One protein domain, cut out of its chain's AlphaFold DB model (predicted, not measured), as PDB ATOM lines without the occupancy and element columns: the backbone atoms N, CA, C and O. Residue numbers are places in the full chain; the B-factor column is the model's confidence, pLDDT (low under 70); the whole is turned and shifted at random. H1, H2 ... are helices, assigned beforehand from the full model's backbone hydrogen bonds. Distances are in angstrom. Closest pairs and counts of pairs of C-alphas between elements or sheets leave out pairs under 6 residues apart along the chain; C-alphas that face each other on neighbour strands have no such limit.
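What this domain is: This is residues 59 to 87, 106 to 167 and 196 to 314 of the 346 residues of an uncharacterized protein of Maioricimonas rarisocia (UniProt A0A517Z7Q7). Helix H6 makes the core of a helical body: the long H5 runs along it, H9 packs on it, H7 packs on both H5 and H9, and H2 packs on a part of H6. H7 and H8 form a hairpin towards one end of the longest axis, while H1, H10 and the tail after H10 lie towards the other; residues 161 to 167 of H5 stick out. H4, H5, H6, H7 and H9 form an up-and-down bundle, each running against the one before it. The printed part has 210 residues with ten named helices, H1 to H10 in chain order, and no named strand: all helix, compact, with a radius of gyration of the C-alphas of 17.9 A and spans of 59 by 43 by 35 A.

How they stand to each other: H1, residues 59 to 71, touches no helix. H2, residues 74 to 82, touches H4, residues 121 to 133, closest at the C-alphas of Leu 74 and Val 126, 6.1 A. H3, residues 107 to 118, touches H9, residues 263 to 273, at a steep tilt of 65 degrees, closest at the C-alphas of Ser 110 and Ser 264, 5.7 A. H5, residues 135 to 167, touches the hub H6, residues 198 to 214, at a shallow tilt of 27 degrees, opposite ways; the C-alphas of Tyr 153 and Ala 201 are closest, 5.1 A. H6 touches H9, closest at the C-alphas of Gly 213 and Gly 272, 3.7 A. H7, residues 218 to 240, has a kink of 25 degrees near residue 225 and forms a hairpin with H8, residues 245 to 258, closest at the C-alphas of Phe 238 and Gly 251, 5.0 A. H10, residues 303 to 308, touches no helix. Every O i to N i+4 pair is within hydrogen-bond range in H1, H5, H6, H8, H9 and H10, against 4 of 5 in H2, 5 of 8 in H3, 8 of 9 in H4 and 17 of 19 in H7.

Where its parts are: H1 begins at C-alpha 59, (170.303, 137.815, 126.362). H5 measures 46.4 A, H7 33.3 A and H6 24.3 A from first to last C-alpha. H10 ends at C-alpha 308, (162.798, 130.642, 123.410).

The domain as a whole: The two C-alphas farthest apart, of Ala 243 and Asn 311, are 59.4 A apart. Residues 88 to 105 and 168 to 195 are not printed; the gaps between C-alphas are 26.8 A and 22.3 A. The link from H9 to H10 is long, 29 residues. The mean pLDDT of the printed part is 79.7; residues 287 to 314 are among those under 70.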
ATOM      1  N   GLU A  59     171.121 138.960 125.950       65.56
ATOM      2  CA  GLU A  59     170.303 137.815 126.362       65.56
ATOM      3  C   GLU A  59     170.074 137.798 127.878       65.56
ATOM      4  O   GLU A  59     168.938 137.649 128.322       65.56
ATOM      5  N   GLN A  60     171.121 138.029 128.677       69.94
ATOM      6  CA  GLN A  60     171.011 138.127 130.135       69.94
ATOM      7  C   GLN A  60     170.124 139.296 130.563       69.94
ATOM      8  O   GLN A  60     169.277 139.137 131.440       69.94
ATOM      9  N   ARG A  61     170.260 140.456 129.910       70.69
ATOM     10  CA  ARG A  61     169.400 141.619 130.159       70.69
ATOM     11  C   ARG A  61     167.939 141.330 129.818       70.69
ATOM     12  O   ARG A  61     167.061 141.706 130.586       70.69
ATOM     13  N   ILE A  62     167.668 140.667 128.691       71.94
ATOM     14  CA  ILE A  62     166.305 140.283 128.295       71.94
ATOM     15  C   ILE A  62     165.730 139.260 129.275       71.94
ATOM     16  O   ILE A  62     164.597 139.429 129.712       71.94
ATOM     17  N   ALA A  63     166.493 138.228 129.640       72.19
ATOM     18  CA  ALA A  63     166.061 137.232 130.615       72.19
ATOM     19  C   ALA A  63     165.700 137.899 131.947       72.19
ATOM     20  O   ALA A  63     164.601 137.705 132.445       72.19
ATOM     21  N   HIS A  64     166.557 138.788 132.444       78.56
ATOM     22  CA  HIS A  64     166.295 139.521 133.674       78.56
ATOM     23  C   HIS A  64     165.073 140.455 133.583       78.56
ATOM     24  O   HIS A  64     164.296 140.549 134.530       78.56
ATOM     25  N   GLN A  65     164.857 141.127 132.445       76.31
ATOM     26  CA  GLN A  65     163.633 141.901 132.208       76.31
ATOM     27  C   GLN A  65     162.382 141.018 132.239       76.31
ATOM     28  O   GLN A  65     161.359 141.452 132.760       76.31
ATOM     29  N   ILE A  66     162.451 139.817 131.656       79.12
ATOM     30  CA  ILE A  66     161.351 138.849 131.680       79.12
ATOM     31  C   ILE A  66     161.080 138.423 133.120       79.12
ATOM     32  O   ILE A  66     159.939 138.537 133.540       79.12
ATOM     33  N   ASP A  67     162.108 138.053 133.885       80.69
ATOM     34  CA  ASP A  67     161.958 137.638 135.285       80.69
ATOM     35  C   ASP A  67     161.280 138.743 136.124       80.69
ATOM     36  O   ASP A  67     160.308 138.486 136.830       80.69
ATOM     37  N   ILE A  68     161.708 140.008 135.977       83.69
ATOM     38  CA  ILE A  68     161.048 141.145 136.649       83.69
ATOM     39  C   ILE A  68     159.578 141.259 136.232       83.69
ATOM     40  O   ILE A  68     158.711 141.504 137.068       83.69
ATOM     41  N   LEU A  69     159.288 141.138 134.935       84.69
ATOM     42  CA  LEU A  69     157.920 141.235 134.438       84.69
ATOM     43  C   LEU A  69     157.068 140.041 134.861       84.69
ATOM     44  O   LEU A  69     155.874 140.232 135.018       84.69
ATOM     45  N   GLU A  70     157.613 138.845 135.046       85.00
ATOM     46  CA  GLU A  70     156.861 137.695 135.566       85.00
ATOM     47  C   GLU A  70     156.474 137.897 137.038       85.00
ATOM     48  O   GLU A  70     155.371 137.519 137.432       85.00
ATOM     49  N   ASP A  71     157.327 138.569 137.815       89.81
ATOM     50  CA  ASP A  71     157.091 138.855 139.235       89.81
ATOM     51  C   ASP A  71     156.177 140.071 139.491       89.81
ATOM     52  O   ASP A  71     155.566 140.174 140.557       89.81
ATOM     53  N   GLU A  72     156.076 141.016 138.548       90.75
ATOM     54  CA  GLU A  72     155.192 142.183 138.682       90.75
ATOM     55  C   GLU A  72     153.708 141.752 138.734       90.75
ATOM     56  O   GLU A  72     153.256 140.873 138.006       90.75
ATOM     57  N   SER A  73     152.886 142.427 139.529       95.62
ATOM     58  CA  SER A  73     151.425 142.372 139.378       95.62
ATOM     59  C   SER A  73     150.957 143.182 138.159       95.62
ATOM     60  O   SER A  73     151.717 143.972 137.582       95.62
ATOM     61  N   LEU A  74     149.691 143.021 137.761       95.06
ATOM     62  CA  LEU A  74     149.083 143.850 136.715       95.06
ATOM     63  C   LEU A  74     149.111 145.331 137.107       95.06
ATOM     64  O   LEU A  74     149.471 146.184 136.299       95.06
ATOM     65  N   GLU A  75     148.750 145.641 138.349       96.25
ATOM     66  CA  GLU A  75     148.724 147.000 138.882       96.25
ATOM     67  C   GLU A  75     150.122 147.633 138.872       96.25
ATOM     68  O   GLU A  75     150.271 148.766 138.418       96.25
ATOM     69  N   GLU A  76     151.161 146.894 139.276       94.38
ATOM     70  CA  GLU A  76     152.549 147.371 139.189       94.38
ATOM     71  C   GLU A  76     153.005 147.561 137.739       94.38
ATOM     72  O   GLU A  76     153.698 148.532 137.419       94.38
ATOM     73  N   SER A  77     152.595 146.661 136.841       92.94
ATOM     74  CA  SER A  77     152.900 146.762 135.412       92.94
ATOM     75  C   SER A  77     152.218 147.992 134.798       92.94
ATOM     76  O   SER A  77     152.825 148.727 134.023       92.94
ATOM     77  N   LEU A  78     150.979 148.288 135.180       94.12
ATOM     78  CA  LEU A  78     150.273 149.502 134.773       94.12
ATOM     79  C   LEU A  78     150.944 150.766 135.325       94.12
ATOM     80  O   LEU A  78     151.199 151.713 134.573       94.12
ATOM     81  N   GLU A  79     151.300 150.765 136.611       92.50
ATOM     82  CA  GLU A  79     151.971 151.885 137.271       92.50
ATOM     83  C   GLU A  79     153.283 152.244 136.553       92.50
ATOM     84  O   GLU A  79     153.569 153.420 136.296       92.50
ATOM     85  N   ARG A  80     154.048 151.221 136.154       90.38
ATOM     86  CA  ARG A  80     155.382 151.337 135.549       90.38
ATOM     87  C   ARG A  80     155.374 151.437 134.020       90.38
ATOM     88  O   ARG A  80     156.444 151.361 133.407       90.38
ATOM     89  N   LEU A  81     154.220 151.641 133.373       89.62
ATOM     90  CA  LEU A  81     154.145 151.862 131.915       89.62
ATOM     91  C   LEU A  81     154.914 153.108 131.447       89.62
ATOM     92  O   LEU A  81     155.350 153.174 130.300       89.62
ATOM     93  N   ASN A  82     155.141 154.071 132.339       85.75
ATOM     94  CA  ASN A  82     155.969 155.248 132.074       85.75
ATOM     95  C   ASN A  82     157.470 154.930 131.929       85.75
ATOM     96  O   ASN A  82     158.226 155.769 131.448       85.75
ATOM     97  N   ARG A  83     157.914 153.718 132.286       81.44
ATOM     98  CA  ARG A  83     159.298 153.240 132.118       81.44
ATOM     99  C   ARG A  83     159.468 152.485 130.797       81.44
ATOM    100  O   ARG A  83     159.997 151.372 130.775       81.44
ATOM    101  N   SER A  84     158.993 153.070 129.699       63.34
ATOM    102  CA  SER A  84     158.981 152.431 128.377       63.34
ATOM    103  C   SER A  84     160.388 152.090 127.872       63.34
ATOM    104  O   SER A  84     160.585 151.018 127.312       63.34
ATOM    105  N   GLY A  85     161.392 152.932 128.150       60.69
ATOM    106  CA  GLY A  85     162.772 152.726 127.691       60.69
ATOM    107  C   GLY A  85     163.482 151.497 128.273       60.69
ATOM    108  O   GLY A  85     164.341 150.929 127.609       60.69
ATOM    109  N   ALA A  86     163.113 151.045 129.476       57.00
ATOM    110  CA  ALA A  86     163.767 149.909 130.133       57.00
ATOM    111  C   ALA A  86     163.315 148.541 129.592       57.00
ATOM    112  O   ALA A  86     163.974 147.545 129.864       57.00
ATOM    113  N   TYR A  87     162.213 148.489 128.835       58.59
ATOM    114  CA  TYR A  87     161.606 147.254 128.308       58.59
ATOM    115  C   TYR A  87     161.276 147.356 126.811       58.59
ATOM    116  O   TYR A  87     160.541 146.522 126.277       58.59
ATOM    117  N   ASP A 106     153.695 165.970 110.552       67.06
ATOM    118  CA  ASP A 106     153.610 164.782 109.701       67.06
ATOM    119  C   ASP A 106     152.540 163.838 110.287       67.06
ATOM    120  O   ASP A 106     152.656 163.448 111.454       67.06
ATOM    121  N   PRO A 107     151.505 163.447 109.516       63.12
ATOM    122  CA  PRO A 107     150.489 162.497 109.970       63.12
ATOM    123  C   PRO A 107     151.082 161.182 110.504       63.12
ATOM    124  O   PRO A 107     150.528 160.571 111.421       63.12
ATOM    125  N   ASN A 108     152.241 160.772 109.976       62.59
ATOM    126  CA  ASN A 108     152.963 159.566 110.373       62.59
ATOM    127  C   ASN A 108     153.919 159.778 111.551       62.59
ATOM    128  O   ASN A 108     154.453 158.800 112.069       62.59
ATOM    129  N   ALA A 109     154.111 161.007 112.040       63.75
ATOM    130  CA  ALA A 109     154.983 161.259 113.190       63.75
ATOM    131  C   ALA A 109     154.502 160.536 114.463       63.75
ATOM    132  O   ALA A 109     155.285 160.288 115.375       63.75
ATOM    133  N   SER A 110     153.218 160.159 114.513       67.44
ATOM    134  CA  SER A 110     152.643 159.357 115.601       67.44
ATOM    135  C   SER A 110     152.917 157.853 115.498       67.44
ATOM    136  O   SER A 110     152.702 157.139 116.476       67.44
ATOM    137  N   ILE A 111     153.425 157.356 114.362       70.12
ATOM    138  CA  ILE A 111     153.801 155.941 114.208       70.12
ATOM    139  C   ILE A 111     154.919 155.589 115.185       70.12
ATOM    140  O   ILE A 111     154.862 154.542 115.817       70.12
ATOM    141  N   THR A 112     155.874 156.494 115.408       72.81
ATOM    142  CA  THR A 112     156.958 156.273 116.373       72.81
ATOM    143  C   THR A 112     156.441 156.081 117.802       72.81
ATOM    144  O   THR A 112     157.031 155.321 118.566       72.81
ATOM    145  N   ASP A 113     155.333 156.723 118.187       77.25
ATOM    146  CA  ASP A 113     154.722 156.491 119.501       77.25
ATOM    147  C   ASP A 113     154.077 155.113 119.585       77.25
ATOM    148  O   ASP A 113     154.264 154.414 120.580       77.25
ATOM    149  N   ILE A 114     153.352 154.714 118.538       77.75
ATOM    150  CA  ILE A 114     152.769 153.376 118.442       77.75
ATOM    151  C   ILE A 114     153.872 152.326 118.502       77.75
ATOM    152  O   ILE A 114     153.792 151.433 119.333       77.75
ATOM    153  N   GLU A 115     154.928 152.460 117.700       73.69
ATOM    154  CA  GLU A 115     156.073 151.551 117.725       73.69
ATOM    155  C   GLU A 115     156.693 151.485 119.122       73.69
ATOM    156  O   GLU A 115     156.965 150.399 119.619       73.69
ATOM    157  N   ARG A 116     156.868 152.620 119.809       75.94
ATOM    158  CA  ARG A 116     157.398 152.653 121.183       75.94
ATOM    159  C   ARG A 116     156.512 151.932 122.186       75.94
ATOM    160  O   ARG A 116     157.028 151.186 123.017       75.94
ATOM    161  N   ILE A 117     155.205 152.157 122.120       82.25
ATOM    162  CA  ILE A 117     154.237 151.535 123.025       82.25
ATOM    163  C   ILE A 117     154.146 150.033 122.733       82.25
ATOM    164  O   ILE A 117     154.308 149.221 123.640       82.25
ATOM    165  N   LEU A 118     153.971 149.661 121.465       78.81
ATOM    166  CA  LEU A 118     153.833 148.275 121.022       78.81
ATOM    167  C   LEU A 118     155.149 147.492 121.043       78.81
ATOM    168  O   LEU A 118     155.121 146.276 120.976       78.81
ATOM    169  N   SER A 119     156.305 148.133 121.183       73.94
ATOM    170  CA  SER A 119     157.583 147.433 121.399       73.94
ATOM    171  C   SER A 119     157.900 147.210 122.883       73.94
ATOM    172  O   SER A 119     158.966 146.692 123.216       73.94
ATOM    173  N   SER A 120     157.017 147.632 123.795       80.25
ATOM    174  CA  SER A 120     157.194 147.469 125.240       80.25
ATOM    175  C   SER A 120     156.644 146.123 125.713       80.25
ATOM    176  O   SER A 120     155.437 145.886 125.672       80.25
ATOM    177  N   ARG A 121     157.503 145.251 126.260       80.06
ATOM    178  CA  ARG A 121     157.058 143.962 126.841       80.06
ATOM    179  C   ARG A 121     156.031 144.137 127.961       80.06
ATOM    180  O   ARG A 121     155.078 143.368 128.054       80.06
ATOM    181  N   ARG A 122     156.189 145.182 128.779       86.62
ATOM    182  CA  ARG A 122     155.247 145.506 129.859       86.62
ATOM    183  C   ARG A 122     153.866 145.868 129.318       86.62
ATOM    184  O   ARG A 122     152.870 145.446 129.891       86.62
ATOM    185  N   PHE A 123     153.802 146.601 128.204       88.50
ATOM    186  CA  PHE A 123     152.530 146.911 127.546       88.50
ATOM    187  C   PHE A 123     151.800 145.633 127.119       88.50
ATOM    188  O   PHE A 123     150.613 145.488 127.395       88.50
ATOM    189  N   HIS A 124     152.517 144.679 126.517       83.00
ATOM    190  CA  HIS A 124     151.936 143.398 126.100       83.00
ATOM    191  C   HIS A 124     151.431 142.571 127.265       83.00
ATOM    192  O   HIS A 124     150.318 142.057 127.207       83.00
ATOM    193  N   LYS A 125     152.225 142.468 128.333       87.12
ATOM    194  CA  LYS A 125     151.796 141.796 129.558       87.12
ATOM    195  C   LYS A 125     150.473 142.379 130.058       87.12
ATOM    196  O   LYS A 125     149.501 141.644 130.208       87.12
ATOM    197  N   VAL A 126     150.426 143.702 130.228       91.19
ATOM    198  CA  VAL A 126     149.225 144.425 130.667       91.19
ATOM    199  C   VAL A 126     148.045 144.148 129.733       91.19
ATOM    200  O   VAL A 126     146.956 143.844 130.207       91.19
ATOM    201  N   PHE A 127     148.253 144.203 128.415       90.19
ATOM    202  CA  PHE A 127     147.217 143.897 127.429       90.19
ATOM    203  C   PHE A 127     146.643 142.482 127.614       90.19
ATOM    204  O   PHE A 127     145.427 142.303 127.680       90.19
ATOM    205  N   PHE A 128     147.491 141.458 127.735       86.31
ATOM    206  CA  PHE A 128     147.007 140.088 127.913       86.31
ATOM    207  C   PHE A 128     146.292 139.898 129.254       86.31
ATOM    208  O   PHE A 128     145.212 139.318 129.282       86.31
ATOM    209  N   GLU A 129     146.823 140.441 130.346       88.75
ATOM    210  CA  GLU A 129     146.216 140.315 131.677       88.75
ATOM    211  C   GLU A 129     144.876 141.057 131.796       88.75
ATOM    212  O   GLU A 129     143.921 140.533 132.373       88.75
ATOM    213  N   LEU A 130     144.744 142.242 131.188       88.88
ATOM    214  CA  LEU A 130     143.474 142.978 131.136       88.88
ATOM    215  C   LEU A 130     142.393 142.228 130.358       88.88
ATOM    216  O   LEU A 130     141.203 142.386 130.649       88.88
ATOM    217  N   LYS A 131     142.774 141.414 129.368       86.38
ATOM    218  CA  LYS A 131     141.823 140.578 128.631       86.38
ATOM    219  C   LYS A 131     141.162 139.543 129.546       86.38
ATOM    220  O   LYS A 131     139.964 139.302 129.409       86.38
ATOM    221  N   GLU A 132     141.914 138.993 130.496       90.88
ATOM    222  CA  GLU A 132     141.440 137.965 131.430       90.88
ATOM    223  C   GLU A 132     140.530 138.528 132.538       90.88
ATOM    224  O   GLU A 132     139.694 137.809 133.083       90.88
ATOM    225  N   LEU A 133     140.632 139.825 132.861       93.06
ATOM    226  CA  LEU A 133     139.814 140.466 133.904       93.06
ATOM    227  C   LEU A 133     138.369 140.784 133.486       93.06
ATOM    228  O   LEU A 133     137.511 140.983 134.352       93.06
ATOM    229  N   GLY A 134     138.095 140.844 132.181       91.94
ATOM    230  CA  GLY A 134     136.809 141.268 131.628       91.94
ATOM    231  C   GLY A 134     136.612 142.791 131.602       91.94
ATOM    232  O   GLY A 134     137.222 143.551 132.355       91.94
ATOM    233  N   SER A 135     135.728 143.257 130.716       93.81
ATOM    234  CA  SER A 135     135.636 144.675 130.339       93.81
ATOM    235  C   SER A 135     135.312 145.631 131.491       93.81
ATOM    236  O   SER A 135     135.842 146.737 131.511       93.81
ATOM    237  N   GLU A 136     134.468 145.243 132.452       96.56
ATOM    238  CA  GLU A 136     134.073 146.117 133.571       96.56
ATOM    239  C   GLU A 136     135.260 146.426 134.492       96.56
ATOM    240  O   GLU A 136     135.583 147.591 134.738       96.56
ATOM    241  N   ARG A 137     135.963 145.380 134.942       97.19
ATOM    242  CA  ARG A 137     137.118 145.525 135.830       97.19
ATOM    243  C   ARG A 137     138.286 146.202 135.118       97.19
ATOM    244  O   ARG A 137     138.894 147.097 135.701       97.19
ATOM    245  N   SER A 138     138.544 145.845 133.859       96.88
ATOM    246  CA  SER A 138     139.578 146.493 133.041       96.88
ATOM    247  C   SER A 138     139.283 147.975 132.818       96.88
ATOM    248  O   SER A 138     140.186 148.796 132.951       96.88
ATOM    249  N   SER A 139     138.020 148.345 132.573       97.81
ATOM    250  CA  SER A 139     137.620 149.756 132.450       97.81
ATOM    251  C   SER A 139     137.853 150.522 133.748       97.81
ATOM    252  O   SER A 139     138.451 151.592 133.724       97.81
ATOM    253  N   SER A 140     137.410 149.977 134.888       97.94
ATOM    254  CA  SER A 140     137.599 150.629 136.188       97.94
ATOM    255  C   SER A 140     139.079 150.834 136.510       97.94
ATOM    256  O   SER A 140     139.461 151.917 136.943       97.94
ATOM    257  N   LEU A 141     139.904 149.810 136.285       97.94
ATOM    258  CA  LEU A 141     141.335 149.859 136.565       97.94
ATOM    259  C   LEU A 141     142.049 150.882 135.671       97.94
ATOM    260  O   LEU A 141     142.798 151.722 136.169       97.94
ATOM    261  N   LEU A 142     141.776 150.858 134.362       98.19
ATOM    262  CA  LEU A 142     142.395 151.784 133.416       98.19
ATOM    263  C   LEU A 142     141.947 153.234 133.620       98.19
ATOM    264  O   LEU A 142     142.760 154.127 133.416       98.19
ATOM    265  N   LYS A 143     140.700 153.493 134.039       98.38
ATOM    266  CA  LYS A 143     140.237 154.852 134.379       98.38
ATOM    267  C   LYS A 143     141.016 155.431 135.555       98.38
ATOM    268  O   LYS A 143     141.592 156.505 135.427       98.38
ATOM    269  N   THR A 144     141.097 154.689 136.664       97.88
ATOM    270  CA  THR A 144     141.871 155.113 137.840       97.88
ATOM    271  C   THR A 144     143.325 155.387 137.475       97.88
ATOM    272  O   THR A 144     143.907 156.370 137.930       97.88
ATOM    273  N   GLU A 145     143.918 154.547 136.629       97.94
ATOM    274  CA  GLU A 145     145.317 154.729 136.269       97.94
ATOM    275  C   GLU A 145     145.552 155.820 135.220       97.94
ATOM    276  O   GLU A 145     146.604 156.463 135.235       97.94
ATOM    277  N   LEU A 146     144.566 156.102 134.365       98.25
ATOM    278  CA  LEU A 146     144.586 157.259 133.476       98.25
ATOM    279  C   LEU A 146     144.554 158.566 134.271       98.25
ATOM    280  O   LEU A 146     145.329 159.470 133.966       98.25
ATOM    281  N   GLU A 147     143.700 158.660 135.295       97.81
ATOM    282  CA  GLU A 147     143.615 159.833 136.175       97.81
ATOM    283  C   GLU A 147     144.973 160.139 136.821       97.81
ATOM    284  O   GLU A 147     145.472 161.263 136.711       97.81
ATOM    285  N   ARG A 148     145.626 159.126 137.407       96.62
ATOM    286  CA  ARG A 148     146.969 159.279 137.995       96.62
ATOM    287  C   ARG A 148     148.022 159.655 136.957       96.62
ATOM    288  O   ARG A 148     148.819 160.562 137.178       96.62
ATOM    289  N   ALA A 149     148.021 158.988 135.800       96.25
ATOM    290  CA  ALA A 149     148.968 159.283 134.727       96.25
ATOM    291  C   ALA A 149     148.812 160.717 134.192       96.25
ATOM    292  O   ALA A 149     149.803 161.358 133.836       96.25
ATOM    293  N   LEU A 150     147.580 161.232 134.140       96.69
ATOM    294  CA  LEU A 150     147.291 162.603 133.728       96.69
ATOM    295  C   LEU A 150     147.773 163.640 134.737       96.69
ATOM    296  O   LEU A 150     148.259 164.695 134.317       96.69
ATOM    297  N   GLU A 151     147.628 163.363 136.032       96.00
ATOM    298  CA  GLU A 151     148.157 164.212 137.098       96.00
ATOM    299  C   GLU A 151     149.682 164.329 136.967       96.00
ATOM    300  O   GLU A 151     150.197 165.436 136.782       96.00
ATOM    301  N   ASP A 152     150.378 163.190 136.906       93.50
ATOM    302  CA  ASP A 152     151.832 163.120 136.714       93.50
ATOM    303  C   ASP A 152     152.285 163.874 135.457       93.50
ATOM    304  O   ASP A 152     153.232 164.665 135.483       93.50
ATOM    305  N   TYR A 153     151.605 163.642 134.331       95.69
ATOM    306  CA  TYR A 153     151.897 164.322 133.075       95.69
ATOM    307  C   TYR A 153     151.714 165.840 133.187       95.69
ATOM    308  O   TYR A 153     152.529 166.606 132.675       95.69
ATOM    309  N   THR A 154     150.649 166.288 133.850       95.25
ATOM    310  CA  THR A 154     150.315 167.712 133.962       95.25
ATOM    311  C   THR A 154     151.319 168.460 134.833       95.25
ATOM    312  O   THR A 154     151.749 169.549 134.444       95.25
ATOM    313  N   VAL A 155     151.750 167.867 135.950       94.38
ATOM    314  CA  VAL A 155     152.826 168.419 136.790       94.38
ATOM    315  C   VAL A 155     154.098 168.601 135.959       94.38
ATOM    316  O   VAL A 155     154.606 169.713 135.833       94.38
ATOM    317  N   ARG A 156     154.546 167.541 135.280       91.69
ATOM    318  CA  ARG A 156     155.789 167.552 134.489       91.69
ATOM    319  C   ARG A 156     155.740 168.490 133.290       91.69
ATOM    320  O   ARG A 156     156.738 169.118 132.952       91.69
ATOM    321  N   MET A 157     154.588 168.590 132.630       91.81
ATOM    322  CA  MET A 157     154.397 169.528 131.526       91.81
ATOM    323  C   MET A 157     154.476 170.975 132.024       91.81
ATOM    324  O   MET A 157     155.076 171.818 131.364       91.81
ATOM    325  N   THR A 158     153.909 171.260 133.197       91.62
ATOM    326  CA  THR A 158     153.979 172.594 133.809       91.62
ATOM    327  C   THR A 158     155.427 172.962 134.129       91.62
ATOM    328  O   THR A 158     155.894 174.009 133.685       91.62
ATOM    329  N   GLU A 159     156.169 172.065 134.787       89.50
ATOM    330  CA  GLU A 159     157.600 172.244 135.074       89.50
ATOM    331  C   GLU A 159     158.415 172.498 133.796       89.50
ATOM    332  O   GLU A 159     159.247 173.406 133.748       89.50
ATOM    333  N   PHE A 160     158.154 171.733 132.731       87.69
ATOM    334  CA  PHE A 160     158.817 171.903 131.439       87.69
ATOM    335  C   PHE A 160     158.551 173.283 130.821       87.69
ATOM    336  O   PHE A 160     159.484 173.955 130.374       87.69
ATOM    337  N   LEU A 161     157.293 173.736 130.811       85.44
ATOM    338  CA  LEU A 161     156.924 175.044 130.264       85.44
ATOM    339  C   LEU A 161     157.516 176.198 131.087       85.44
ATOM    340  O   LEU A 161     157.969 177.192 130.517       85.44
ATOM    341  N   GLU A 162     157.563 176.074 132.414       86.69
ATOM    342  CA  GLU A 162     158.208 177.056 133.291       86.69
ATOM    343  C   GLU A 162     159.713 177.164 133.020       86.69
ATOM    344  O   GLU A 162     160.230 178.275 132.868       86.69
ATOM    345  N   GLN A 163     160.408 176.032 132.872       83.19
ATOM    346  CA  GLN A 163     161.833 175.999 132.524       83.19
ATOM    347  C   GLN A 163     162.111 176.635 131.154       83.19
ATOM    348  O   GLN A 163     163.077 177.393 131.003       83.19
ATOM    349  N   GLN A 164     161.253 176.386 130.157       76.25
ATOM    350  CA  GLN A 164     161.366 177.039 128.849       76.25
ATOM    351  C   GLN A 164     161.173 178.559 128.943       76.25
ATOM    352  O   GLN A 164     161.953 179.319 128.362       76.25
ATOM    353  N   ASN A 165     160.185 179.024 129.710       75.06
ATOM    354  CA  ASN A 165     159.921 180.453 129.883       75.06
ATOM    355  C   ASN A 165     161.066 181.176 130.611       75.06
ATOM    356  O   ASN A 165     161.461 182.265 130.192       75.06
ATOM    357  N   GLN A 166     161.644 180.561 131.648       74.69
ATOM    358  CA  GLN A 166     162.808 181.105 132.361       74.69
ATOM    359  C   GLN A 166     164.028 181.227 131.440       74.69
ATOM    360  O   GLN A 166     164.680 182.268 131.409       74.69
ATOM    361  N   SER A 167     164.279 180.209 130.616       63.97
ATOM    362  CA  SER A 167     165.395 180.207 129.658       63.97
ATOM    363  C   SER A 167     165.239 181.265 128.556       63.97
ATOM    364  O   SER A 167     166.226 181.755 128.012       63.97
ATOM    365  N   VAL A 196     160.616 159.400 136.662       67.81
ATOM    366  CA  VAL A 196     159.810 159.378 135.430       67.81
ATOM    367  C   VAL A 196     160.008 160.698 134.692       67.81
ATOM    368  O   VAL A 196     159.844 161.738 135.303       67.81
ATOM    369  N   ASP A 197     160.409 160.712 133.431       82.56
ATOM    370  CA  ASP A 197     160.554 161.970 132.701       82.56
ATOM    371  C   ASP A 197     159.216 162.365 132.046       82.56
ATOM    372  O   ASP A 197     158.239 161.608 132.054       82.56
ATOM    373  N   LEU A 198     159.134 163.577 131.492       86.81
ATOM    374  CA  LEU A 198     157.920 164.034 130.805       86.81
ATOM    375  C   LEU A 198     157.551 163.110 129.630       86.81
ATOM    376  O   LEU A 198     156.370 162.841 129.405       86.81
ATOM    377  N   THR A 199     158.551 162.570 128.926       85.31
ATOM    378  CA  THR A 199     158.357 161.609 127.832       85.31
ATOM    379  C   THR A 199     157.696 160.324 128.323       85.31
ATOM    380  O   THR A 199     156.722 159.866 127.726       85.31
ATOM    381  N   GLY A 200     158.184 159.746 129.420       87.00
ATOM    382  CA  GLY A 200     157.622 158.550 130.038       87.00
ATOM    383  C   GLY A 200     156.199 158.776 130.538       87.00
ATOM    384  O   GLY A 200     155.315 157.963 130.267       87.00
ATOM    385  N   ALA A 201     155.940 159.909 131.198       91.75
ATOM    386  CA  ALA A 201     154.592 160.278 131.638       91.75
ATOM    387  C   ALA A 201     153.619 160.414 130.452       91.75
ATOM    388  O   ALA A 201     152.528 159.845 130.475       91.75
ATOM    389  N   ARG A 202     154.044 161.085 129.373       93.44
ATOM    390  CA  ARG A 202     153.293 161.180 128.112       93.44
ATOM    391  C   ARG A 202     152.994 159.798 127.528       93.44
ATOM    392  O   ARG A 202     151.843 159.506 127.209       93.44
ATOM    393  N   LEU A 203     154.013 158.950 127.379       90.88
ATOM    394  CA  LEU A 203     153.857 157.620 126.786       90.88
ATOM    395  C   LEU A 203     152.935 156.725 127.615       90.88
ATOM    396  O   LEU A 203     152.190 155.949 127.028       90.88
ATOM    397  N   LYS A 204     152.918 156.862 128.947       94.62
ATOM    398  CA  LYS A 204     151.961 156.150 129.806       94.62
ATOM    399  C   LYS A 204     150.517 156.549 129.511       94.62
ATOM    400  O   LYS A 204     149.688 155.663 129.323       94.62
ATOM    401  N   VAL A 205     150.219 157.849 129.415       97.50
ATOM    402  CA  VAL A 205     148.868 158.327 129.055       97.50
ATOM    403  C   VAL A 205     148.443 157.750 127.701       97.50
ATOM    404  O   VAL A 205     147.365 157.172 127.582       97.50
ATOM    405  N   LEU A 206     149.317 157.844 126.696       95.25
ATOM    406  CA  LEU A 206     149.053 157.324 125.351       95.25
ATOM    407  C   LEU A 206     148.875 155.798 125.335       95.25
ATOM    408  O   LEU A 206     147.970 155.296 124.673       95.25
ATOM    409  N   ALA A 207     149.685 155.060 126.093       94.50
ATOM    410  CA  ALA A 207     149.558 153.615 126.233       94.50
ATOM    411  C   ALA A 207     148.215 153.216 126.856       94.50
ATOM    412  O   ALA A 207     147.571 152.295 126.367       94.50
ATOM    413  N   ILE A 208     147.754 153.924 127.891       98.00
ATOM    414  CA  ILE A 208     146.458 153.646 128.523       98.00
ATOM    415  C   ILE A 208     145.302 153.914 127.551       98.00
ATOM    416  O   ILE A 208     144.415 153.072 127.422       98.00
ATOM    417  N   VAL A 209     145.336 155.029 126.809       97.06
ATOM    418  CA  VAL A 209     144.345 155.315 125.752       97.06
ATOM    419  C   VAL A 209     144.333 154.210 124.696       97.06
ATOM    420  O   VAL A 209     143.264 153.761 124.276       97.06
ATOM    421  N   LEU A 210     145.515 153.734 124.298       93.44
ATOM    422  CA  LEU A 210     145.640 152.639 123.346       93.44
ATOM    423  C   LEU A 210     145.025 151.348 123.905       93.44
ATOM    424  O   LEU A 210     144.210 150.733 123.226       93.44
ATOM    425  N   LEU A 211     145.332 150.970 125.153       94.38
ATOM    426  CA  LEU A 211     144.738 149.804 125.823       94.38
ATOM    427  C   LEU A 211     143.208 149.897 125.873       94.38
ATOM    428  O   LEU A 211     142.531 148.927 125.536       94.38
ATOM    429  N   MET A 212     142.651 151.057 126.239       96.06
ATOM    430  CA  MET A 212     141.199 151.267 126.276       96.06
ATOM    431  C   MET A 212     140.546 151.023 124.911       96.06
ATOM    432  O   MET A 212     139.517 150.349 124.838       96.06
ATOM    433  N   GLY A 213     141.160 151.526 123.835       89.69
ATOM    434  CA  GLY A 213     140.679 151.303 122.474       89.69
ATOM    435  C   GLY A 213     140.779 149.838 122.047       89.69
ATOM    436  O   GLY A 213     139.806 149.252 121.583       89.69
ATOM    437  N   LEU A 214     141.936 149.212 122.252       87.69
ATOM    438  CA  LEU A 214     142.197 147.840 121.806       87.69
ATOM    439  C   LEU A 214     141.361 146.781 122.535       87.69
ATOM    440  O   LEU A 214     141.059 145.737 121.962       87.69
ATOM    441  N   HIS A 215     140.985 147.042 123.787       87.88
ATOM    442  CA  HIS A 215     140.056 146.203 124.548       87.88
ATOM    443  C   HIS A 215     138.580 146.559 124.318       87.88
ATOM    444  O   HIS A 215     137.702 145.981 124.958       87.88
ATOM    445  N   GLU A 216     138.308 147.510 123.425       92.00
ATOM    446  CA  GLU A 216     136.979 148.013 123.100       92.00
ATOM    447  C   GLU A 216     136.155 148.452 124.324       92.00
ATOM    448  O   GLU A 216     134.962 148.156 124.460       92.00
ATOM    449  N   LEU A 217     136.799 149.154 125.262       94.25
ATOM    450  CA  LEU A 217     136.202 149.527 126.544       94.25
ATOM    451  C   LEU A 217     135.271 150.731 126.396       94.25
ATOM    452  O   LEU A 217     135.604 151.854 126.763       94.25
ATOM    453  N   ARG A 218     134.060 150.486 125.889       94.38
ATOM    454  CA  ARG A 218     133.062 151.530 125.581       94.38
ATOM    455  C   ARG A 218     132.754 152.464 126.754       94.38
ATOM    456  O   ARG A 218     132.524 153.649 126.567       94.38
ATOM    457  N   SER A 219     132.800 151.950 127.983       96.50
ATOM    458  CA  SER A 219     132.557 152.763 129.182       96.50
ATOM    459  C   SER A 219     133.618 153.850 129.428       96.50
ATOM    460  O   SER A 219     133.361 154.778 130.196       96.50
ATOM    461  N   CYS A 220     134.789 153.747 128.793       97.50
ATOM    462  CA  CYS A 220     135.893 154.707 128.854       97.50
ATOM    463  C   CYS A 220     135.802 155.812 127.788       97.50
ATOM    464  O   CYS A 220     136.702 156.644 127.718       97.50
ATOM    465  N   GLU A 221     134.750 155.840 126.960       96.50
ATOM    466  CA  GLU A 221     134.560 156.871 125.926       96.50
ATOM    467  C   GLU A 221     134.740 158.309 126.452       96.50
ATOM    468  O   GLU A 221     135.553 159.027 125.867       96.50
ATOM    469  N   PRO A 222     134.124 158.727 127.581       97.44
ATOM    470  CA  PRO A 222     134.288 160.095 128.081       97.44
ATOM    471  C   PRO A 222     135.734 160.436 128.455       97.44
ATOM    472  O   PRO A 222     136.175 161.573 128.291       97.44
ATOM    473  N   ASP A 223     136.477 159.451 128.960       98.19
ATOM    474  CA  ASP A 223     137.859 159.628 129.391       98.19
ATOM    475  C   ASP A 223     138.785 159.797 128.177       98.19
ATOM    476  O   ASP A 223     139.625 160.696 128.146       98.19
ATOM    477  N   VAL A 224     138.598 158.971 127.141       96.81
ATOM    478  CA  VAL A 224     139.352 159.080 125.882       96.81
ATOM    479  C   VAL A 224     139.021 160.385 125.157       96.81
ATOM    480  O   VAL A 224     139.938 161.047 124.666       96.81
ATOM    481  N   ASP A 225     137.752 160.797 125.134       95.62
ATOM    482  CA  ASP A 225     137.335 162.080 124.562       95.62
ATOM    483  C   ASP A 225     138.032 163.259 125.255       95.62
ATOM    484  O   ASP A 225     138.601 164.118 124.580       95.62
ATOM    485  N   ALA A 226     138.101 163.257 126.590       97.00
ATOM    486  CA  ALA A 226     138.800 164.297 127.346       97.00
ATOM    487  C   ALA A 226     140.304 164.367 127.011       97.00
ATOM    488  O   ALA A 226     140.873 165.458 126.902       97.00
ATOM    489  N   ILE A 227     140.963 163.217 126.801       97.50
ATOM    490  CA  ILE A 227     142.360 163.190 126.342       97.50
ATOM    491  C   ILE A 227     142.493 163.794 124.945       97.50
ATOM    492  O   ILE A 227     143.413 164.577 124.702       97.50
ATOM    493  N   VAL A 228     141.589 163.448 124.031       94.94
ATOM    494  CA  VAL A 228     141.597 163.953 122.655       94.94
ATOM    495  C   VAL A 228     141.402 165.464 122.627       94.94
ATOM    496  O   VAL A 228     142.166 166.159 121.961       94.94
ATOM    497  N   GLU A 229     140.438 165.986 123.380       95.50
ATOM    498  CA  GLU A 229     140.211 167.427 123.507       95.50
ATOM    499  C   GLU A 229     141.457 168.142 124.038       95.50
ATOM    500  O   GLU A 229     141.903 169.134 123.455       95.50
ATOM    501  N   LYS A 230     142.086 167.602 125.091       95.69
ATOM    502  CA  LYS A 230     143.331 168.149 125.651       95.69
ATOM    503  C   LYS A 230     144.479 168.114 124.642       95.69
ATOM    504  O   LYS A 230     145.234 169.080 124.545       95.69
ATOM    505  N   ALA A 231     144.616 167.028 123.887       94.25
ATOM    506  CA  ALA A 231     145.648 166.871 122.870       94.25
ATOM    507  C   ALA A 231     145.466 167.850 121.699       94.25
ATOM    508  O   ALA A 231     146.441 168.446 121.241       94.25
ATOM    509  N   LEU A 232     144.227 168.059 121.243       92.38
ATOM    510  CA  LEU A 232     143.899 169.039 120.204       92.38
ATOM    511  C   LEU A 232     144.122 170.476 120.692       92.38
ATOM    512  O   LEU A 232     144.718 171.278 119.979       92.38
ATOM    513  N   ALA A 233     143.745 170.786 121.935       92.50
ATOM    514  CA  ALA A 233     144.027 172.090 122.530       92.50
ATOM    515  C   ALA A 233     145.539 172.367 122.615       92.50
ATOM    516  O   ALA A 233     145.984 173.473 122.305       92.50
ATOM    517  N   GLN A 234     146.344 171.360 122.980       90.69
ATOM    518  CA  GLN A 234     147.806 171.469 122.953       90.69
ATOM    519  C   GLN A 234     148.330 171.695 121.532       90.69
ATOM    520  O   GLN A 234     149.152 172.584 121.329       90.69
ATOM    521  N   HIS A 235     147.849 170.929 120.551       89.62
ATOM    522  CA  HIS A 235     148.203 171.120 119.145       89.62
ATOM    523  C   HIS A 235     147.973 172.573 118.701       89.62
ATOM    524  O   HIS A 235     148.896 173.232 118.218       89.62
ATOM    525  N   ASP A 236     146.781 173.110 118.956       88.44
ATOM    526  CA  ASP A 236     146.434 174.475 118.568       88.44
ATOM    527  C   ASP A 236     147.259 175.519 119.329       88.44
ATOM    528  O   ASP A 236     147.705 176.512 118.746       88.44
ATOM    529  N   GLN A 237     147.540 175.288 120.614       86.25
ATOM    530  CA  GLN A 237     148.405 176.149 121.417       86.25
ATOM    531  C   GLN A 237     149.829 176.217 120.844       86.25
ATOM    532  O   GLN A 237     150.341 177.313 120.608       86.25
ATOM    533  N   PHE A 238     150.466 175.072 120.581       82.38
ATOM    534  CA  PHE A 238     151.845 175.029 120.082       82.38
ATOM    535  C   PHE A 238     151.975 175.591 118.660       82.38
ATOM    536  O   PHE A 238     153.000 176.192 118.329       82.38
ATOM    537  N   LEU A 239     150.942 175.454 117.821       79.94
ATOM    538  CA  LEU A 239     150.954 176.009 116.465       79.94
ATOM    539  C   LEU A 239     150.595 177.499 116.402       79.94
ATOM    540  O   LEU A 239     151.138 178.217 115.558       79.94
ATOM    541  N   SER A 240     149.702 177.984 117.270       78.62
ATOM    542  CA  SER A 240     149.262 179.390 117.279       78.62
ATOM    543  C   SER A 240     150.307 180.349 117.857       78.62
ATOM    544  O   SER A 240     150.361 181.509 117.450       78.62
ATOM    545  N   GLN A 241     151.180 179.873 118.750       68.81
ATOM    546  CA  GLN A 241     152.256 180.673 119.354       68.81
ATOM    547  C   GLN A 241     153.450 180.921 118.412       68.81
ATOM    548  O   GLN A 241     154.350 181.702 118.726       68.81
ATOM    549  N   ALA A 242     153.462 180.296 117.235       66.06
ATOM    550  CA  ALA A 242     154.547 180.403 116.277       66.06
ATOM    551  C   ALA A 242     154.326 181.524 115.247       66.06
ATOM    552  O   ALA A 242     153.685 181.325 114.211       66.06
ATOM    553  N   ALA A 243     154.920 182.695 115.496       67.06
ATOM    554  CA  ALA A 243     154.833 183.854 114.601       67.06
ATOM    555  C   ALA A 243     155.738 183.742 113.353       67.06
ATOM    556  O   ALA A 243     155.555 184.481 112.385       67.06
ATOM    557  N   GLY A 244     156.701 182.813 113.347       74.25
ATOM    558  CA  GLY A 244     157.620 182.573 112.230       74.25
ATOM    559  C   GLY A 244     157.857 181.090 111.943       74.25
ATOM    560  O   GLY A 244     157.628 180.232 112.793       74.25
ATOM    561  N   ARG A 245     158.364 180.786 110.740       76.38
ATOM    562  CA  ARG A 245     158.598 179.411 110.256       76.38
ATOM    563  C   ARG A 245     159.417 178.562 111.235       76.38
ATOM    564  O   ARG A 245     159.007 177.468 111.597       76.38
ATOM    565  N   GLN A 246     160.532 179.101 111.723       73.19
ATOM    566  CA  GLN A 246     161.413 178.409 112.667       73.19
ATOM    567  C   GLN A 246     160.743 178.166 114.029       73.19
ATOM    568  O   GLN A 246     160.875 177.088 114.596       73.19
ATOM    569  N   GLN A 247     159.985 179.138 114.545       73.19
ATOM    570  CA  GLN A 247     159.221 178.961 115.786       73.19
ATOM    571  C   GLN A 247     158.127 177.905 115.619       73.19
ATOM    572  O   GLN A 247     157.876 177.142 116.543       73.19
ATOM    573  N   ARG A 248     157.521 177.811 114.428       77.19
ATOM    574  CA  ARG A 248     156.517 176.786 114.118       77.19
ATOM    575  C   ARG A 248     157.133 175.399 114.098       77.19
ATOM    576  O   ARG A 248     156.585 174.497 114.715       77.19
ATOM    577  N   GLN A 249     158.287 175.253 113.456       75.94
ATOM    578  CA  GLN A 249     159.040 174.000 113.452       75.94
ATOM    579  C   GLN A 249     159.400 173.560 114.877       75.94
ATOM    580  O   GLN A 249     159.175 172.409 115.231       75.94
ATOM    581  N   MET A 250     159.869 174.481 115.724       75.00
ATOM    582  CA  MET A 250     160.137 174.176 117.134       75.00
ATOM    583  C   MET A 250     158.866 173.823 117.914       75.00
ATOM    584  O   MET A 250     158.886 172.880 118.697       75.00
ATOM    585  N   GLY A 251     157.755 174.526 117.682       77.56
ATOM    586  CA  GLY A 251     156.457 174.199 118.276       77.56
ATOM    587  C   GLY A 251     155.980 172.796 117.894       77.56
ATOM    588  O   GLY A 251     155.535 172.051 118.762       77.56
ATOM    589  N   ILE A 252     156.156 172.401 116.630       79.25
ATOM    590  CA  ILE A 252     155.849 171.050 116.134       79.25
ATOM    591  C   ILE A 252     156.743 170.004 116.803       79.25
ATOM    592  O   ILE A 252     156.236 168.993 117.279       79.25
ATOM    593  N   ILE A 253     158.056 170.240 116.877       77.50
ATOM    594  CA  ILE A 253     158.994 169.313 117.530       77.50
ATOM    595  C   ILE A 253     158.608 169.113 118.999       77.50
ATOM    596  O   ILE A 253     158.487 167.977 119.453       77.50
ATOM    597  N   THR A 254     158.353 170.203 119.724       80.50
ATOM    598  CA  THR A 254     157.921 170.151 121.126       80.50
ATOM    599  C   THR A 254     156.591 169.413 121.263       80.50
ATOM    600  O   THR A 254     156.477 168.507 122.087       80.50
ATOM    601  N   LEU A 255     155.596 169.726 120.424       84.06
ATOM    602  CA  LEU A 255     154.307 169.032 120.415       84.06
ATOM    603  C   LEU A 255     154.484 167.518 120.225       84.06
ATOM    604  O   LEU A 255     153.903 166.744 120.980       84.06
ATOM    605  N   MET A 256     155.309 167.100 119.265       80.25
ATOM    606  CA  MET A 256     155.545 165.683 118.978       80.25
ATOM    607  C   MET A 256     156.291 164.960 120.100       80.25
ATOM    608  O   MET A 256     156.049 163.780 120.341       80.25
ATOM    609  N   GLN A 257     157.196 165.646 120.796       79.12
ATOM    610  CA  GLN A 257     158.012 165.038 121.847       79.12
ATOM    611  C   GLN A 257     157.284 164.952 123.189       79.12
ATOM    612  O   GLN A 257     157.391 163.940 123.881       79.12
ATOM    613  N   VAL A 258     156.560 166.009 123.568       84.75
ATOM    614  CA  VAL A 258     156.007 166.154 124.924       84.75
ATOM    615  C   VAL A 258     154.493 166.383 124.962       84.75
ATOM    616  O   VAL A 258     153.869 166.177 126.003       84.75
ATOM    617  N   GLY A 259     153.858 166.763 123.853       90.00
ATOM    618  CA  GLY A 259     152.404 166.933 123.770       90.00
ATOM    619  C   GLY A 259     151.653 165.605 123.652       90.00
ATOM    620  O   GLY A 259     152.165 164.642 123.093       90.00
ATOM    621  N   LEU A 260     150.408 165.539 124.127       94.44
ATOM    622  CA  LEU A 260     149.555 164.344 123.991       94.44
ATOM    623  C   LEU A 260     149.045 164.122 122.560       94.44
ATOM    624  O   LEU A 260     148.373 163.128 122.292       94.44
ATOM    625  N   TYR A 261     149.337 165.034 121.632       91.62
ATOM    626  CA  TYR A 261     148.918 164.907 120.244       91.62
ATOM    627  C   TYR A 261     149.709 163.801 119.537       91.62
ATOM    628  O   TYR A 261     150.797 164.016 119.011       91.62
ATOM    629  N   SER A 262     149.131 162.600 119.543       88.19
ATOM    630  CA  SER A 262     149.602 161.432 118.801       88.19
ATOM    631  C   SER A 262     148.436 160.864 117.986       88.19
ATOM    632  O   SER A 262     147.701 160.001 118.477       88.19
ATOM    633  N   PRO A 263     148.196 161.381 116.765       84.56
ATOM    634  CA  PRO A 263     146.961 161.119 116.029       84.56
ATOM    635  C   PRO A 263     146.584 159.647 115.895       84.56
ATOM    636  O   PRO A 263     145.439 159.287 116.143       84.56
ATOM    637  N   SER A 264     147.547 158.784 115.578       81.88
ATOM    638  CA  SER A 264     147.285 157.355 115.394       81.88
ATOM    639  C   SER A 264     146.872 156.651 116.696       81.88
ATOM    640  O   SER A 264     145.964 155.816 116.684       81.88
ATOM    641  N   VAL A 265     147.483 157.010 117.833       86.81
ATOM    642  CA  VAL A 265     147.091 156.490 119.155       86.81
ATOM    643  C   VAL A 265     145.683 156.964 119.505       86.81
ATOM    644  O   VAL A 265     144.835 156.160 119.881       86.81
ATOM    645  N   LEU A 266     145.424 158.263 119.338       90.31
ATOM    646  CA  LEU A 266     144.143 158.885 119.672       90.31
ATOM    647  C   LEU A 266     142.998 158.320 118.826       90.31
ATOM    648  O   LEU A 266     141.949 157.976 119.367       90.31
ATOM    649  N   VAL A 267     143.203 158.155 117.517       86.25
ATOM    650  CA  VAL A 267     142.217 157.530 116.623       86.25
ATOM    651  C   VAL A 267     141.968 156.077 117.013       86.25
ATOM    652  O   VAL A 267     140.816 155.648 117.049       86.25
ATOM    653  N   THR A 268     143.012 155.314 117.344       83.88
ATOM    654  CA  THR A 268     142.850 153.914 117.769       83.88
ATOM    655  C   THR A 268     142.082 153.819 119.094       83.88
ATOM    656  O   THR A 268     141.157 153.018 119.208       83.88
ATOM    657  N   GLY A 269     142.377 154.701 120.054       88.12
ATOM    658  CA  GLY A 269     141.606 154.853 121.289       88.12
ATOM    659  C   GLY A 269     140.128 155.133 121.012       88.12
ATOM    660  O   GLY A 269     139.263 154.363 121.424       88.12
ATOM    661  N   LEU A 270     139.840 156.195 120.251       88.44
ATOM    662  CA  LEU A 270     138.480 156.635 119.921       88.44
ATOM    663  C   LEU A 270     137.667 155.575 119.181       88.44
ATOM    664  O   LEU A 270     136.532 155.292 119.551       88.44
ATOM    665  N   THR A 271     138.235 154.987 118.130       86.88
ATOM    666  CA  THR A 271     137.541 153.973 117.318       86.88
ATOM    667  C   THR A 271     137.221 152.722 118.133       86.88
ATOM    668  O   THR A 271     136.161 152.120 117.959       86.88
ATOM    669  N   GLY A 272     138.098 152.366 119.074       86.56
ATOM    670  CA  GLY A 272     137.893 151.250 119.983       86.56
ATOM    671  C   GLY A 272     136.857 151.509 121.078       86.56
ATOM    672  O   GLY A 272     136.116 150.598 121.433       86.56
ATOM    673  N   VAL A 273     136.729 152.734 121.595       90.94
ATOM    674  CA  VAL A 273     135.737 153.045 122.647       90.94
ATOM    675  C   VAL A 273     134.385 153.512 122.102       90.94
ATOM    676  O   VAL A 273     133.376 153.325 122.770       90.94
ATOM    677  N   ARG A 274     134.297 154.004 120.859       89.44
ATOM    678  CA  ARG A 274     133.039 154.506 120.266       89.44
ATOM    679  C   ARG A 274     132.314 153.502 119.376       89.44
ATOM    680  O   ARG A 274     132.970 152.843 118.567       89.44
ATOM    681  N   PRO A 275     130.972 153.424 119.424       83.12
ATOM    682  CA  PRO A 275     130.221 152.530 118.548       83.12
ATOM    683  C   PRO A 275     130.583 152.761 117.064       83.12
ATOM    684  O   PRO A 275     130.897 153.894 116.687       83.12
ATOM    685  N   PRO A 276     130.553 151.721 116.206       76.94
ATOM    686  CA  PRO A 276     131.061 151.789 114.829       76.94
ATOM    687  C   PRO A 276     130.468 152.917 113.975       76.94
ATOM    688  O   PRO A 276     131.099 153.382 113.025       76.94
ATOM    689  N   GLU A 277     129.247 153.350 114.287       76.50
ATOM    690  CA  GLU A 277     128.586 154.476 113.637       76.50
ATOM    691  C   GLU A 277     129.264 155.810 113.981       76.50
ATOM    692  O   GLU A 277     129.545 156.588 113.073       76.50
ATOM    693  N   ALA A 278     129.585 156.037 115.260       74.31
ATOM    694  CA  ALA A 278     130.233 157.254 115.762       74.31
ATOM    695  C   ALA A 278     131.757 157.261 115.546       74.31
ATOM    696  O   ALA A 278     132.383 158.319 115.525       74.31
ATOM    697  N   ALA A 279     132.368 156.092 115.336       66.19
ATOM    698  CA  ALA A 279     133.792 155.956 115.020       66.19
ATOM    699  C   ALA A 279     134.185 156.583 113.663       66.19
ATOM    700  O   ALA A 279     135.370 156.779 113.397       66.19
ATOM    701  N   LYS A 280     133.205 156.905 112.805       69.50
ATOM    702  CA  LYS A 280     133.412 157.583 111.512       69.50
ATOM    703  C   LYS A 280     133.535 159.101 111.646       69.50
ATOM    704  O   LYS A 280     134.145 159.732 110.785       69.50
ATOM    705  N   ASP A 281     132.998 159.667 112.725       78.94
ATOM    706  CA  ASP A 281     132.974 161.106 112.980       78.94
ATOM    707  C   ASP A 281     134.184 161.504 113.837       78.94
ATOM    708  O   ASP A 281     134.088 161.830 115.026       78.94
ATOM    709  N   LEU A 282     135.368 161.425 113.224       78.88
ATOM    710  CA  LEU A 282     136.610 161.853 113.860       78.88
ATOM    711  C   LEU A 282     136.717 163.389 113.874       78.88
ATOM    712  O   LEU A 282     136.332 164.046 112.902       78.88
ATOM    713  N   PRO A 283     137.288 163.986 114.938       80.50
ATOM    714  CA  PRO A 283     137.598 165.413 114.965       80.50
ATOM    715  C   PRO A 283     138.464 165.837 113.771       80.50
ATOM    716  O   PRO A 283     139.311 165.072 113.306       80.50
ATOM    717  N   ALA A 284     138.308 167.082 113.305       76.88
ATOM    718  CA  ALA A 284     138.984 167.590 112.105       76.88
ATOM    719  C   ALA A 284     140.517 167.396 112.131       76.88
ATOM    720  O   ALA A 284     141.102 167.062 111.105       76.88
ATOM    721  N   GLY A 285     141.149 167.497 113.307       67.69
ATOM    722  CA  GLY A 285     142.587 167.270 113.503       67.69
ATOM    723  C   GLY A 285     143.037 165.803 113.557       67.69
ATOM    724  O   GLY A 285     144.218 165.554 113.757       67.69
ATOM    725  N   LEU A 286     142.128 164.836 113.422       75.81
ATOM    726  CA  LEU A 286     142.414 163.393 113.449       75.81
ATOM    727  C   LEU A 286     141.910 162.654 112.199       75.81
ATOM    728  O   LEU A 286     142.215 161.481 112.016       75.81
ATOM    729  N   SER A 287     141.154 163.337 111.341       68.12
ATOM    730  CA  SER A 287     140.463 162.749 110.185       68.12
ATOM    731  C   SER A 287     141.383 162.099 109.139       68.12
ATOM    732  O   SER A 287     140.955 161.192 108.430       68.12
ATOM    733  N   GLU A 288     142.646 162.525 109.064       63.84
ATOM    734  CA  GLU A 288     143.656 161.974 108.150       63.84
ATOM    735  C   GLU A 288     144.525 160.878 108.792       63.84
ATOM    736  O   GLU A 288     145.324 160.235 108.105       63.84
ATOM    737  N   ALA A 289     144.385 160.643 110.102       59.59
ATOM    738  CA  ALA A 289     145.183 159.651 110.810       59.59
ATOM    739  C   ALA A 289     144.662 158.229 110.565       59.59
ATOM    740  O   ALA A 289     143.459 157.977 110.464       59.59
ATOM    741  N   ARG A 290     145.588 157.270 110.499       59.28
ATOM    742  CA  ARG A 290     145.247 155.852 110.352       59.28
ATOM    743  C   ARG A 290     144.966 155.243 111.722       59.28
ATOM    744  O   ARG A 290     145.755 155.407 112.648       59.28
ATOM    745  N   SER A 291     143.868 154.500 111.835       53.53
ATOM    746  CA  SER A 291     143.679 153.554 112.937       53.53
ATOM    747  C   SER A 291     144.589 152.350 112.725       53.53
ATOM    748  O   SER A 291     144.640 151.820 111.609       53.53
ATOM    749  N   PHE A 292     145.238 151.869 113.778       55.38
ATOM    750  CA  PHE A 292     146.036 150.652 113.706       55.38
ATOM    751  C   PHE A 292     145.260 149.514 114.366       55.38
ATOM    752  O   PHE A 292     145.101 149.524 115.588       55.38
ATOM    753  N   PRO A 293     144.743 148.536 113.598       49.22
ATOM    754  CA  PRO A 293     144.311 147.297 114.216       49.22
ATOM    755  C   PRO A 293     145.559 146.647 114.812       49.22
ATOM    756  O   PRO A 293     146.548 146.466 114.102       49.22
ATOM    757  N   LEU A 294     145.525 146.280 116.094       43.47
ATOM    758  CA  LEU A 294     146.508 145.329 116.596       43.47
ATOM    759  C   LEU A 294     146.318 144.041 115.801       43.47
ATOM    760  O   LEU A 294     145.353 143.301 116.009       43.47
ATOM    761  N   THR A 295     147.228 143.768 114.873       38.56
ATOM    762  CA  THR A 295     147.362 142.400 114.404       38.56
ATOM    763  C   THR A 295     148.033 141.614 115.532       38.56
ATOM    764  O   THR A 295     148.953 142.126 116.171       38.56
ATOM    765  N   PRO A 296     147.628 140.362 115.805       35.66
ATOM    766  CA  PRO A 296     148.313 139.499 116.773       35.66
ATOM    767  C   PRO A 296     149.819 139.285 116.495       35.66
ATOM    768  O   PRO A 296     150.489 138.618 117.276       35.66
ATOM    769  N   TYR A 297     150.333 139.805 115.374       36.00
ATOM    770  CA  TYR A 297     151.695 139.627 114.886       36.00
ATOM    771  C   TYR A 297     152.700 140.632 115.468       36.00
ATOM    772  O   TYR A 297     153.853 140.259 115.669       36.00
ATOM    773  N   ASP A 298     152.280 141.849 115.827       38.62
ATOM    774  CA  ASP A 298     153.214 142.896 116.286       38.62
ATOM    775  C   ASP A 298     153.653 142.713 117.754       38.62
ATOM    776  O   ASP A 298     154.591 143.347 118.225       38.62
ATOM    777  N   ALA A 299     152.986 141.813 118.484       36.88
ATOM    778  CA  ALA A 299     153.104 141.676 119.934       36.88
ATOM    779  C   ALA A 299     153.913 140.464 120.425       36.88
ATOM    780  O   ALA A 299     154.231 140.376 121.610       36.88
ATOM    781  N   LEU A 300     154.216 139.495 119.555       38.41
ATOM    782  CA  LEU A 300     154.700 138.173 119.988       38.41
ATOM    783  C   LEU A 300     156.144 137.847 119.613       38.41
ATOM    784  O   LEU A 300     156.616 136.761 119.951       38.41
ATOM    785  N   ALA A 301     156.849 138.745 118.936       41.00
ATOM    786  CA  ALA A 301     158.179 138.444 118.443       41.00
ATOM    787  C   ALA A 301     159.126 139.631 118.609       41.00
ATOM    788  O   ALA A 301     159.445 140.326 117.647       41.00
ATOM    789  N   SER A 302     159.720 139.784 119.798       44.72
ATOM    790  CA  SER A 302     161.159 140.032 119.721       44.72
ATOM    791  C   SER A 302     161.793 138.785 119.086       44.72
ATOM    792  O   SER A 302     161.338 137.663 119.313       44.72
ATOM    793  N   TRP A 303     162.840 138.955 118.278       37.53
ATOM    794  CA  TRP A 303     163.596 137.836 117.687       37.53
ATOM    795  C   TRP A 303     164.004 136.782 118.746       37.53
ATOM    796  O   TRP A 303     164.107 135.593 118.461       37.53
ATOM    797  N   PHE A 304     164.146 137.219 120.001       38.19
ATOM    798  CA  PHE A 304     164.431 136.389 121.169       38.19
ATOM    799  C   PHE A 304     163.226 135.591 121.698       38.19
ATOM    800  O   PHE A 304     163.400 134.440 122.101       38.19
ATOM    801  N   ASP A 305     162.007 136.139 121.649       43.53
ATOM    802  CA  ASP A 305     160.785 135.404 122.030       43.53
ATOM    803  C   ASP A 305     160.506 134.253 121.048       43.53
ATOM    804  O   ASP A 305     160.023 133.192 121.448       43.53
ATOM    805  N   LEU A 306     160.898 134.422 119.778       42.44
ATOM    806  CA  LEU A 306     160.899 133.363 118.761       42.44
ATOM    807  C   LEU A 306     161.950 132.273 119.033       42.44
ATOM    808  O   LEU A 306     161.703 131.109 118.738       42.44
ATOM    809  N   HIS A 307     163.106 132.613 119.614       37.78
ATOM    810  CA  HIS A 307     164.161 131.639 119.934       37.78
ATOM    811  C   HIS A 307     163.885 130.821 121.201       37.78
ATOM    812  O   HIS A 307     164.217 129.636 121.240       37.78
ATOM    813  N   ARG A 308     163.238 131.402 122.221       39.25
ATOM    814  CA  ARG A 308     162.798 130.642 123.410       39.25
ATOM    815  C   ARG A 308     161.621 129.705 123.106       39.25
ATOM    816  O   ARG A 308     161.481 128.668 123.752       39.25
ATOM    817  N   ARG A 309     160.803 130.024 122.099       40.22
ATOM    818  CA  ARG A 309     159.694 129.188 121.616       40.22
ATOM    819  C   ARG A 309     160.178 128.172 120.567       40.22
ATOM    820  O   ARG A 309     159.821 128.272 119.409       40.22
ATOM    821  N   VAL A 310     160.981 127.195 120.994       35.12
ATOM    822  CA  VAL A 310     161.104 125.839 120.404       35.12
ATOM    823  C   VAL A 310     161.280 125.757 118.865       35.12
ATOM    824  O   VAL A 310     160.315 125.829 118.116       35.12
ATOM    825  N   ASN A 311     162.495 125.458 118.384       34.97
ATOM    826  CA  ASN A 311     162.762 124.991 117.004       34.97
ATOM    827  C   ASN A 311     162.239 125.879 115.848       34.97
ATOM    828  O   ASN A 311     161.894 125.357 114.787       34.97
ATOM    829  N   ALA A 312     162.200 127.205 115.998       37.22
ATOM    830  CA  ALA A 312     161.848 128.087 114.885       37.22
ATOM    831  C   ALA A 312     162.880 127.958 113.746       37.22
ATOM    832  O   ALA A 312     164.047 128.334 113.888       37.22
ATOM    833  N   VAL A 313     162.439 127.386 112.621       38.19
ATOM    834  CA  VAL A 313     163.185 127.326 111.361       38.19
ATOM    835  C   VAL A 313     163.610 128.741 110.962       38.19
ATOM    836  O   VAL A 313     162.882 129.710 111.171       38.19
ATOM    837  N   GLN A 314     164.819 128.840 110.410       36.75
ATOM    838  CA  GLN A 314     165.444 130.069 109.933       36.75
ATOM    839  C   GLN A 314     164.457 130.922 109.111       36.75
ATOM    840  O   GLN A 314     163.812 130.422 108.190       36.75
TER     841      GLN A 314